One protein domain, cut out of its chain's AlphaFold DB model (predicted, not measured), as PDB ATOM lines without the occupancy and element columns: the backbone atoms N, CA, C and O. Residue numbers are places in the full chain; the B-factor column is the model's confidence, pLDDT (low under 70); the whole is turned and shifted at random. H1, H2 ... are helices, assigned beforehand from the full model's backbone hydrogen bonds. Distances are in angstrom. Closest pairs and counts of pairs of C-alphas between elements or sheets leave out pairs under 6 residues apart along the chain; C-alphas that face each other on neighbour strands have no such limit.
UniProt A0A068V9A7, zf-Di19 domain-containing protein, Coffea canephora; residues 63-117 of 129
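AT A GLANCE: This is residues 63 to 117 of the 129 residues of the protein "zf-Di19 domain-containing protein" of Coffea canephora (UniProt A0A068V9A7). The longest helix, H1, lies toward one end of a thin, drawn-out rod, with short H2 just after it and H3 in the other half, so strung out that no two helices touch. Two small, loose lobes follow each other: residues 63 to 89 hold H1, H2 and the stretch before H1, while the other has H3 and a loop folded back on itself, where residues 91 to 92 pair antiparallel with residues 99 to 100. The printed part has 55 residues, with three named helices in the order H1, H2, H3 and no named strand; the class is all helix, though under half of the residues, 23 of 55, are in named elements. The whole is only just loose, close to extended, with a radius of gyration of the C-alphas of 14.8 A and spans of 45 by 15 by 14 A.

IN THESE COORDINATES: H1, residues 73 to 82, begins at C-alpha 73 (191.477, 160.066, 178.760) and is 14.7 A long from first to last C-alpha. H2 is residues 85 to 89, 6.0 A long. H3, residues 104 to 111, is 10.1 A long and ends at C-alpha 111 (168.030, 181.478, 160.232).

HOW THE PARTS SIT: H1 and H2 are close but not clearly touching; their closest C-alphas, those of Val 80 and Ala 88, are 6.7 A apart. H3 is apart from both H1 and H2. In H1, H2 and H3 every O i to N i+4 pair is within hydrogen-bond range.

THE WHOLE: The C-alphas farthest apart in the domain, those of Asp 72 and Lys 117, are 45.5 A apart. The printed part has no cut. The link from H1 to H2 is tight, and the link from H2 to H3, residues 90 to 103, is long. The mean pLDDT of the printed part is 87.5, and residues 116 to 117 are under 70.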
ATOM      1  N   ALA A  63     185.555 162.692 184.196       92.75
ATOM      2  CA  ALA A  63     184.114 162.514 184.119       92.75
ATOM      3  C   ALA A  63     183.595 162.891 182.725       92.75
ATOM      4  O   ALA A  63     183.860 163.983 182.204       92.75
ATOM      5  N   CYS A  64     182.792 162.014 182.128       93.31
ATOM      6  CA  CYS A  64     182.112 162.314 180.881       93.31
ATOM      7  C   CYS A  64     181.142 163.492 181.063       93.31
ATOM      8  O   CYS A  64     180.262 163.434 181.927       93.31
ATOM      9  N   PRO A  65     181.200 164.528 180.203       89.62
ATOM     10  CA  PRO A  65     180.360 165.719 180.341       89.62
ATOM     11  C   PRO A  65     178.865 165.462 180.082       89.62
ATOM     12  O   PRO A  65     178.049 166.361 180.281       89.62
ATOM     13  N   PHE A  66     178.490 164.262 179.629       90.75
ATOM     14  CA  PHE A  66     177.113 163.906 179.282       90.75
ATOM     15  C   PHE A  66     176.468 162.914 180.261       90.75
ATOM     16  O   PHE A  66     175.275 163.039 180.532       90.75
ATOM     17  N   CYS A  67     177.227 161.952 180.802       93.62
ATOM     18  CA  CYS A  67     176.707 160.926 181.721       93.62
ATOM     19  C   CYS A  67     177.339 160.938 183.121       93.62
ATOM     20  O   CYS A  67     176.865 160.205 183.982       93.62
ATOM     21  N   SER A  68     178.338 161.797 183.376       88.06
ATOM     22  CA  SER A  68     179.033 161.919 184.674       88.06
ATOM     23  C   SER A  68     179.704 160.630 185.173       88.06
ATOM     24  O   SER A  68     179.957 160.501 186.364       88.06
ATOM     25  N   GLU A  69     179.965 159.680 184.275       92.44
ATOM     26  CA  GLU A  69     180.755 158.477 184.551       92.44
ATOM     27  C   GLU A  69     182.238 158.774 184.297       92.44
ATOM     28  O   GLU A  69     182.559 159.513 183.362       92.44
ATOM     29  N   ASP A  70     183.117 158.258 185.155       93.75
ATOM     30  CA  ASP A  70     184.554 158.525 185.116       93.75
ATOM     31  C   ASP A  70     185.248 157.570 184.147       93.75
ATOM     32  O   ASP A  70     185.087 156.355 184.237       93.75
ATOM     33  N   PHE A  71     186.039 158.127 183.234       91.75
ATOM     34  CA  PHE A  71     186.765 157.367 182.225       91.75
ATOM     35  C   PHE A  71     188.207 157.840 182.130       91.75
ATOM     36  O   PHE A  71     188.526 159.009 182.345       91.75
ATOM     37  N   ASP A  72     189.090 156.950 181.709       92.81
ATOM     38  CA  ASP A  72     190.435 157.343 181.313       92.81
ATOM     39  C   ASP A  72     190.410 158.263 180.087       92.81
ATOM     40  O   ASP A  72     189.501 158.170 179.269       92.81
ATOM     41  N   VAL A  73     191.436 159.098 179.880       90.19
ATOM     42  CA  VAL A  73     191.477 160.066 178.760       90.19
ATOM     43  C   VAL A  73     191.093 159.433 177.414       90.19
ATOM     44  O   VAL A  73     190.227 159.947 176.713       90.19
ATOM     45  N   LEU A  74     191.702 158.297 177.055       91.00
ATOM     46  CA  LEU A  74     191.418 157.616 175.787       91.00
ATOM     47  C   LEU A  74     190.041 156.932 175.771       91.00
ATOM     48  O   LEU A  74     189.381 156.890 174.731       91.00
ATOM     49  N   GLU A  75     189.607 156.409 176.916       92.62
ATOM     50  CA  GLU A  75     188.304 155.765 177.063       92.62
ATOM     51  C   GLU A  75     187.171 156.791 176.957       92.62
ATOM     52  O   GLU A  75     186.189 156.535 176.263       92.62
ATOM     53  N   LEU A  76     187.351 157.990 177.520       93.69
ATOM     54  CA  LEU A  76     186.405 159.096 177.432       93.69
ATOM     55  C   LEU A  76     186.152 159.508 175.979       93.69
ATOM     56  O   LEU A  76     185.001 159.692 175.586       93.69
ATOM     57  N   TYR A  77     187.204 159.628 175.161       91.94
ATOM     58  CA  TYR A  77     187.042 159.959 173.741       91.94
ATOM     59  C   TYR A  77     186.221 158.898 173.003       91.94
ATOM     60  O   TYR A  77     185.260 159.231 172.312       91.94
ATOM     61  N   CYS A  78     186.549 157.620 173.202       93.75
ATOM     62  CA  CYS A  78     185.809 156.520 172.585       93.75
ATOM     63  C   CYS A  78     184.351 156.469 173.069       93.75
ATOM     64  O   CYS A  78     183.427 156.321 172.267       93.75
ATOM     65  N   HIS A  79     184.126 156.650 174.372       95.19
ATOM     66  CA  HIS A  79     182.797 156.694 174.973       95.19
ATOM     67  C   HIS A  79     181.947 157.811 174.368       95.19
ATOM     68  O   HIS A  79     180.821 157.571 173.928       95.19
ATOM     69  N   VAL A  80     182.492 159.026 174.276       92.19
ATOM     70  CA  VAL A  80     181.786 160.171 173.694       92.19
ATOM     71  C   VAL A  80     181.483 159.942 172.209       92.19
ATOM     72  O   VAL A  80     180.364 160.217 171.776       92.19
ATOM     73  N   ASP A  81     182.415 159.376 171.442       88.25
ATOM     74  CA  ASP A  81     182.233 159.123 170.006       88.25
ATOM     75  C   ASP A  81     181.274 157.967 169.683       88.25
ATOM     76  O   ASP A  81     180.696 157.945 168.593       88.25
ATOM     77  N   VAL A  82     181.076 157.010 170.596       90.81
ATOM     78  CA  VAL A  82     180.176 155.860 170.395       90.81
ATOM     79  C   VAL A  82     178.816 156.096 171.055       90.81
ATOM     80  O   VAL A  82     177.775 155.998 170.393       90.81
ATOM     81  N   VAL A  83     178.807 156.430 172.346       92.38
ATOM     82  CA  VAL A  83     177.589 156.585 173.157       92.38
ATOM     83  C   VAL A  83     176.961 157.954 172.930       92.38
ATOM     84  O   VAL A  83     175.766 158.035 172.643       92.38
ATOM     85  N   HIS A  84     177.772 159.015 172.970       92.00
ATOM     86  CA  HIS A  84     177.304 160.402 172.890       92.00
ATOM     87  C   HIS A  84     177.548 161.070 171.532       92.00
ATOM     88  O   HIS A  84     177.620 162.294 171.429       92.00
ATOM     89  N   HIS A  85     177.646 160.288 170.453       85.12
ATOM     90  CA  HIS A  85     177.978 160.812 169.124       85.12
ATOM     91  C   HIS A  85     177.018 161.910 168.647       85.12
ATOM     92  O   HIS A  85     177.405 162.786 167.875       85.12
ATOM     93  N   LYS A  86     175.751 161.866 169.078       81.50
ATOM     94  CA  LYS A  86     174.750 162.882 168.729       81.50
ATOM     95  C   LYS A  86     174.942 164.138 169.557       81.50
ATOM     96  O   LYS A  86     174.922 165.232 169.003       81.50
ATOM     97  N   GLU A  87     175.139 163.999 170.865       81.94
ATOM     98  CA  GLU A  87     175.378 165.131 171.753       81.94
ATOM     99  C   GLU A  87     176.710 165.826 171.456       81.94
ATOM    100  O   GLU A  87     176.752 167.053 171.471       81.94
ATOM    101  N   ALA A  88     177.749 165.067 171.102       79.00
ATOM    102  CA  ALA A  88     179.078 165.567 170.759       79.00
ATOM    103  C   ALA A  88     179.126 166.280 169.399       79.00
ATOM    104  O   ALA A  88     179.879 167.235 169.218       79.00
ATOM    105  N   ARG A  89     178.313 165.841 168.429       77.19
ATOM    106  CA  ARG A  89     178.229 166.472 167.097       77.19
ATOM    107  C   ARG A  89     177.272 167.649 167.038       77.19
ATOM    108  O   ARG A  89     177.243 168.350 166.026       77.19
ATOM    109  N   ALA A  90     176.477 167.852 168.079       74.00
ATOM    110  CA  ALA A  90     175.523 168.932 168.104       74.00
ATOM    111  C   ALA A  90     176.246 170.265 168.268       74.00
ATOM    112  O   ALA A  90     176.742 170.622 169.337       74.00
ATOM    113  N   GLN A  91     176.306 171.013 167.176       80.00
ATOM    114  CA  GLN A  91     176.978 172.296 167.162       80.00
ATOM    115  C   GLN A  91     176.029 173.347 167.744       80.00
ATOM    116  O   GLN A  91     174.888 173.485 167.309       80.00
ATOM    117  N   ILE A  92     176.478 174.096 168.750       87.44
ATOM    118  CA  ILE A  92     175.717 175.230 169.282       87.44
ATOM    119  C   ILE A  92     175.906 176.408 168.327       87.44
ATOM    120  O   ILE A  92     177.036 176.785 168.018       87.44
ATOM    121  N   CYS A  93     174.811 176.991 167.843       90.44
ATOM    122  CA  CYS A  93     174.893 178.154 166.965       90.44
ATOM    123  C   CYS A  93     175.491 179.346 167.731       90.44
ATOM    124  O   CYS A  93     174.921 179.746 168.745       90.44
ATOM    125  N   PRO A  94     176.576 179.983 167.257       88.56
ATOM    126  CA  PRO A  94     177.190 181.113 167.960       88.56
ATOM    127  C   PRO A  94     176.333 182.390 167.939       88.56
ATOM    128  O   PRO A  94     176.647 183.351 168.632       88.56
ATOM    129  N   VAL A  95     175.264 182.421 167.138       90.94
ATOM    130  CA  VAL A  95     174.391 183.591 166.985       90.94
ATOM    131  C   VAL A  95     173.184 183.517 167.914       90.94
ATOM    132  O   VAL A  95     172.858 184.493 168.583       90.94
ATOM    133  N   CYS A  96     172.504 182.370 167.950       93.12
ATOM    134  CA  CYS A  96     171.276 182.193 168.730       93.12
ATOM    135  C   CYS A  96     171.398 181.170 169.862       93.12
ATOM    136  O   CYS A  96     170.425 180.941 170.575       93.12
ATOM    137  N   VAL A  97     172.572 180.557 170.039       89.75
ATOM    138  CA  VAL A  97     172.869 179.573 171.096       89.75
ATOM    139  C   VAL A  97     171.982 178.318 171.014       89.75
ATOM    140  O   VAL A  97     171.976 177.476 171.908       89.75
ATOM    141  N   SER A  98     171.240 178.137 169.915       88.31
ATOM    142  CA  SER A  98     170.443 176.933 169.704       88.31
ATOM    143  C   SER A  98     171.347 175.756 169.368       88.31
ATOM    144  O   SER A  98     172.255 175.887 168.546       88.31
ATOM    145  N   LYS A  99     171.050 174.591 169.941       88.88
ATOM    146  CA  LYS A  99     171.646 173.321 169.529       88.88
ATOM    147  C   LYS A  99     171.205 173.003 168.095       88.88
ATOM    148  O   LYS A  99     170.007 172.957 167.818       88.88
ATOM    149  N   VAL A 100     172.162 172.835 167.186       86.94
ATOM    150  CA  VAL A 100     171.918 172.546 165.771       86.94
ATOM    151  C   VAL A 100     172.376 171.121 165.483       86.94
ATOM    152  O   VAL A 100     173.569 170.843 165.384       86.94
ATOM    153  N   ASP A 101     171.407 170.218 165.328       80.12
ATOM    154  CA  ASP A 101     171.660 168.826 164.921       80.12
ATOM    155  C   ASP A 101     171.808 168.690 163.386       80.12
ATOM    156  O   ASP A 101     172.159 167.633 162.864       80.12
ATOM    157  N   ALA A 102     171.527 169.772 162.650       74.94
ATOM    158  CA  ALA A 102     171.689 169.901 161.204       74.94
ATOM    159  C   ALA A 102     173.002 170.627 160.836       74.94
ATOM    160  O   ALA A 102     173.708 171.153 161.689       74.94
ATOM    161  N   ASN A 103     173.333 170.698 159.542       85.44
ATOM    162  CA  ASN A 103     174.516 171.428 159.077       85.44
ATOM    163  C   ASN A 103     174.468 172.903 159.523       85.44
ATOM    164  O   ASN A 103     173.583 173.649 159.093       85.44
ATOM    165  N   MET A 104     175.442 173.336 160.329       87.94
ATOM    166  CA  MET A 104     175.528 174.707 160.843       87.94
ATOM    167  C   MET A 104     175.523 175.743 159.723       87.94
ATOM    168  O   MET A 104     174.861 176.766 159.850       87.94
ATOM    169  N   ALA A 105     176.160 175.460 158.582       87.62
ATOM    170  CA  ALA A 105     176.113 176.362 157.433       87.62
ATOM    171  C   ALA A 105     174.679 176.563 156.910       87.62
ATOM    172  O   ALA A 105     174.276 177.690 156.644       87.62
ATOM    173  N   VAL A 106     173.872 175.497 156.828       89.81
ATOM    174  CA  VAL A 106     172.460 175.599 156.421       89.81
ATOM    175  C   VAL A 106     171.650 176.357 157.473       89.81
ATOM    176  O   VAL A 106     170.844 177.214 157.115       89.81
ATOM    177  N   HIS A 107     171.879 176.099 158.762       92.25
ATOM    178  CA  HIS A 107     171.221 176.838 159.840       92.25
ATOM    179  C   HIS A 107     171.552 178.338 159.785       92.25
ATOM    180  O   HIS A 107     170.643 179.162 159.811       92.25
ATOM    181  N   LEU A 108     172.825 178.707 159.616       90.00
ATOM    182  CA  LEU A 108     173.253 180.101 159.488       90.00
ATOM    183  C   LEU A 108     172.650 180.770 158.247       90.00
ATOM    184  O   LEU A 108     172.152 181.888 158.339       90.00
ATOM    185  N   ILE A 109     172.645 180.083 157.101       90.50
ATOM    186  CA  ILE A 109     172.097 180.632 155.853       90.50
ATOM    187  C   ILE A 109     170.584 180.831 155.934       90.50
ATOM    188  O   ILE A 109     170.104 181.797 155.363       90.50
ATOM    189  N   THR A 110     169.848 179.959 156.627       91.12
ATOM    190  CA  THR A 110     168.372 180.004 156.674       91.12
ATOM    191  C   THR A 110     167.807 180.794 157.856       91.12
ATOM    192  O   THR A 110     166.737 181.380 157.738       91.12
ATOM    193  N   GLN A 111     168.494 180.814 159.003       90.38
ATOM    194  CA  GLN A 111     168.030 181.478 160.232       90.38
ATOM    195  C   GLN A 111     168.756 182.800 160.505       90.38
ATOM    196  O   GLN A 111     168.264 183.640 161.258       90.38
ATOM    197  N   HIS A 112     169.919 183.011 159.880       91.56
ATOM    198  CA  HIS A 112     170.777 184.176 160.093       91.56
ATOM    199  C   HIS A 112     171.270 184.794 158.777       91.56
ATOM    200  O   HIS A 112     172.380 185.323 158.705       91.56
ATOM    201  N   GLU A 113     170.436 184.786 157.729       81.56
ATOM    202  CA  GLU A 113     170.820 185.277 156.395       81.56
ATOM    203  C   GLU A 113     171.312 186.737 156.408       81.56
ATOM    204  O   GLU A 113     172.145 187.137 155.594       81.56
ATOM    205  N   THR A 114     170.835 187.545 157.360       78.31
ATOM    206  CA  THR A 114     171.245 188.944 157.548       78.31
ATOM    207  C   THR A 114     172.708 189.095 157.968       78.31
ATOM    208  O   THR A 114     173.341 190.071 157.571       78.31
ATOM    209  N   ILE A 115     173.268 188.124 158.697       76.12
ATOM    210  CA  ILE A 115     174.683 188.105 159.106       76.12
ATOM    211  C   ILE A 115     175.590 187.828 157.908       76.12
ATOM    212  O   ILE A 115     176.713 188.313 157.853       76.12
ATOM    213  N   LEU A 116     175.100 187.099 156.908       69.62
ATOM    214  CA  LEU A 116     175.851 186.799 155.687       69.62
ATOM    215  C   LEU A 116     175.765 187.929 154.646       69.62
ATOM    216  O   LEU A 116     176.473 187.914 153.641       69.62
ATOM    217  N   LYS A 117     174.909 188.932 154.881       66.75
ATOM    218  CA  LYS A 117     174.549 189.984 153.920       66.75
ATOM    219  C   LYS A 117     175.483 191.205 153.936       66.75
ATOM    220  O   LYS A 117     175.246 192.155 153.195       66.75
TER     221      LYS A 117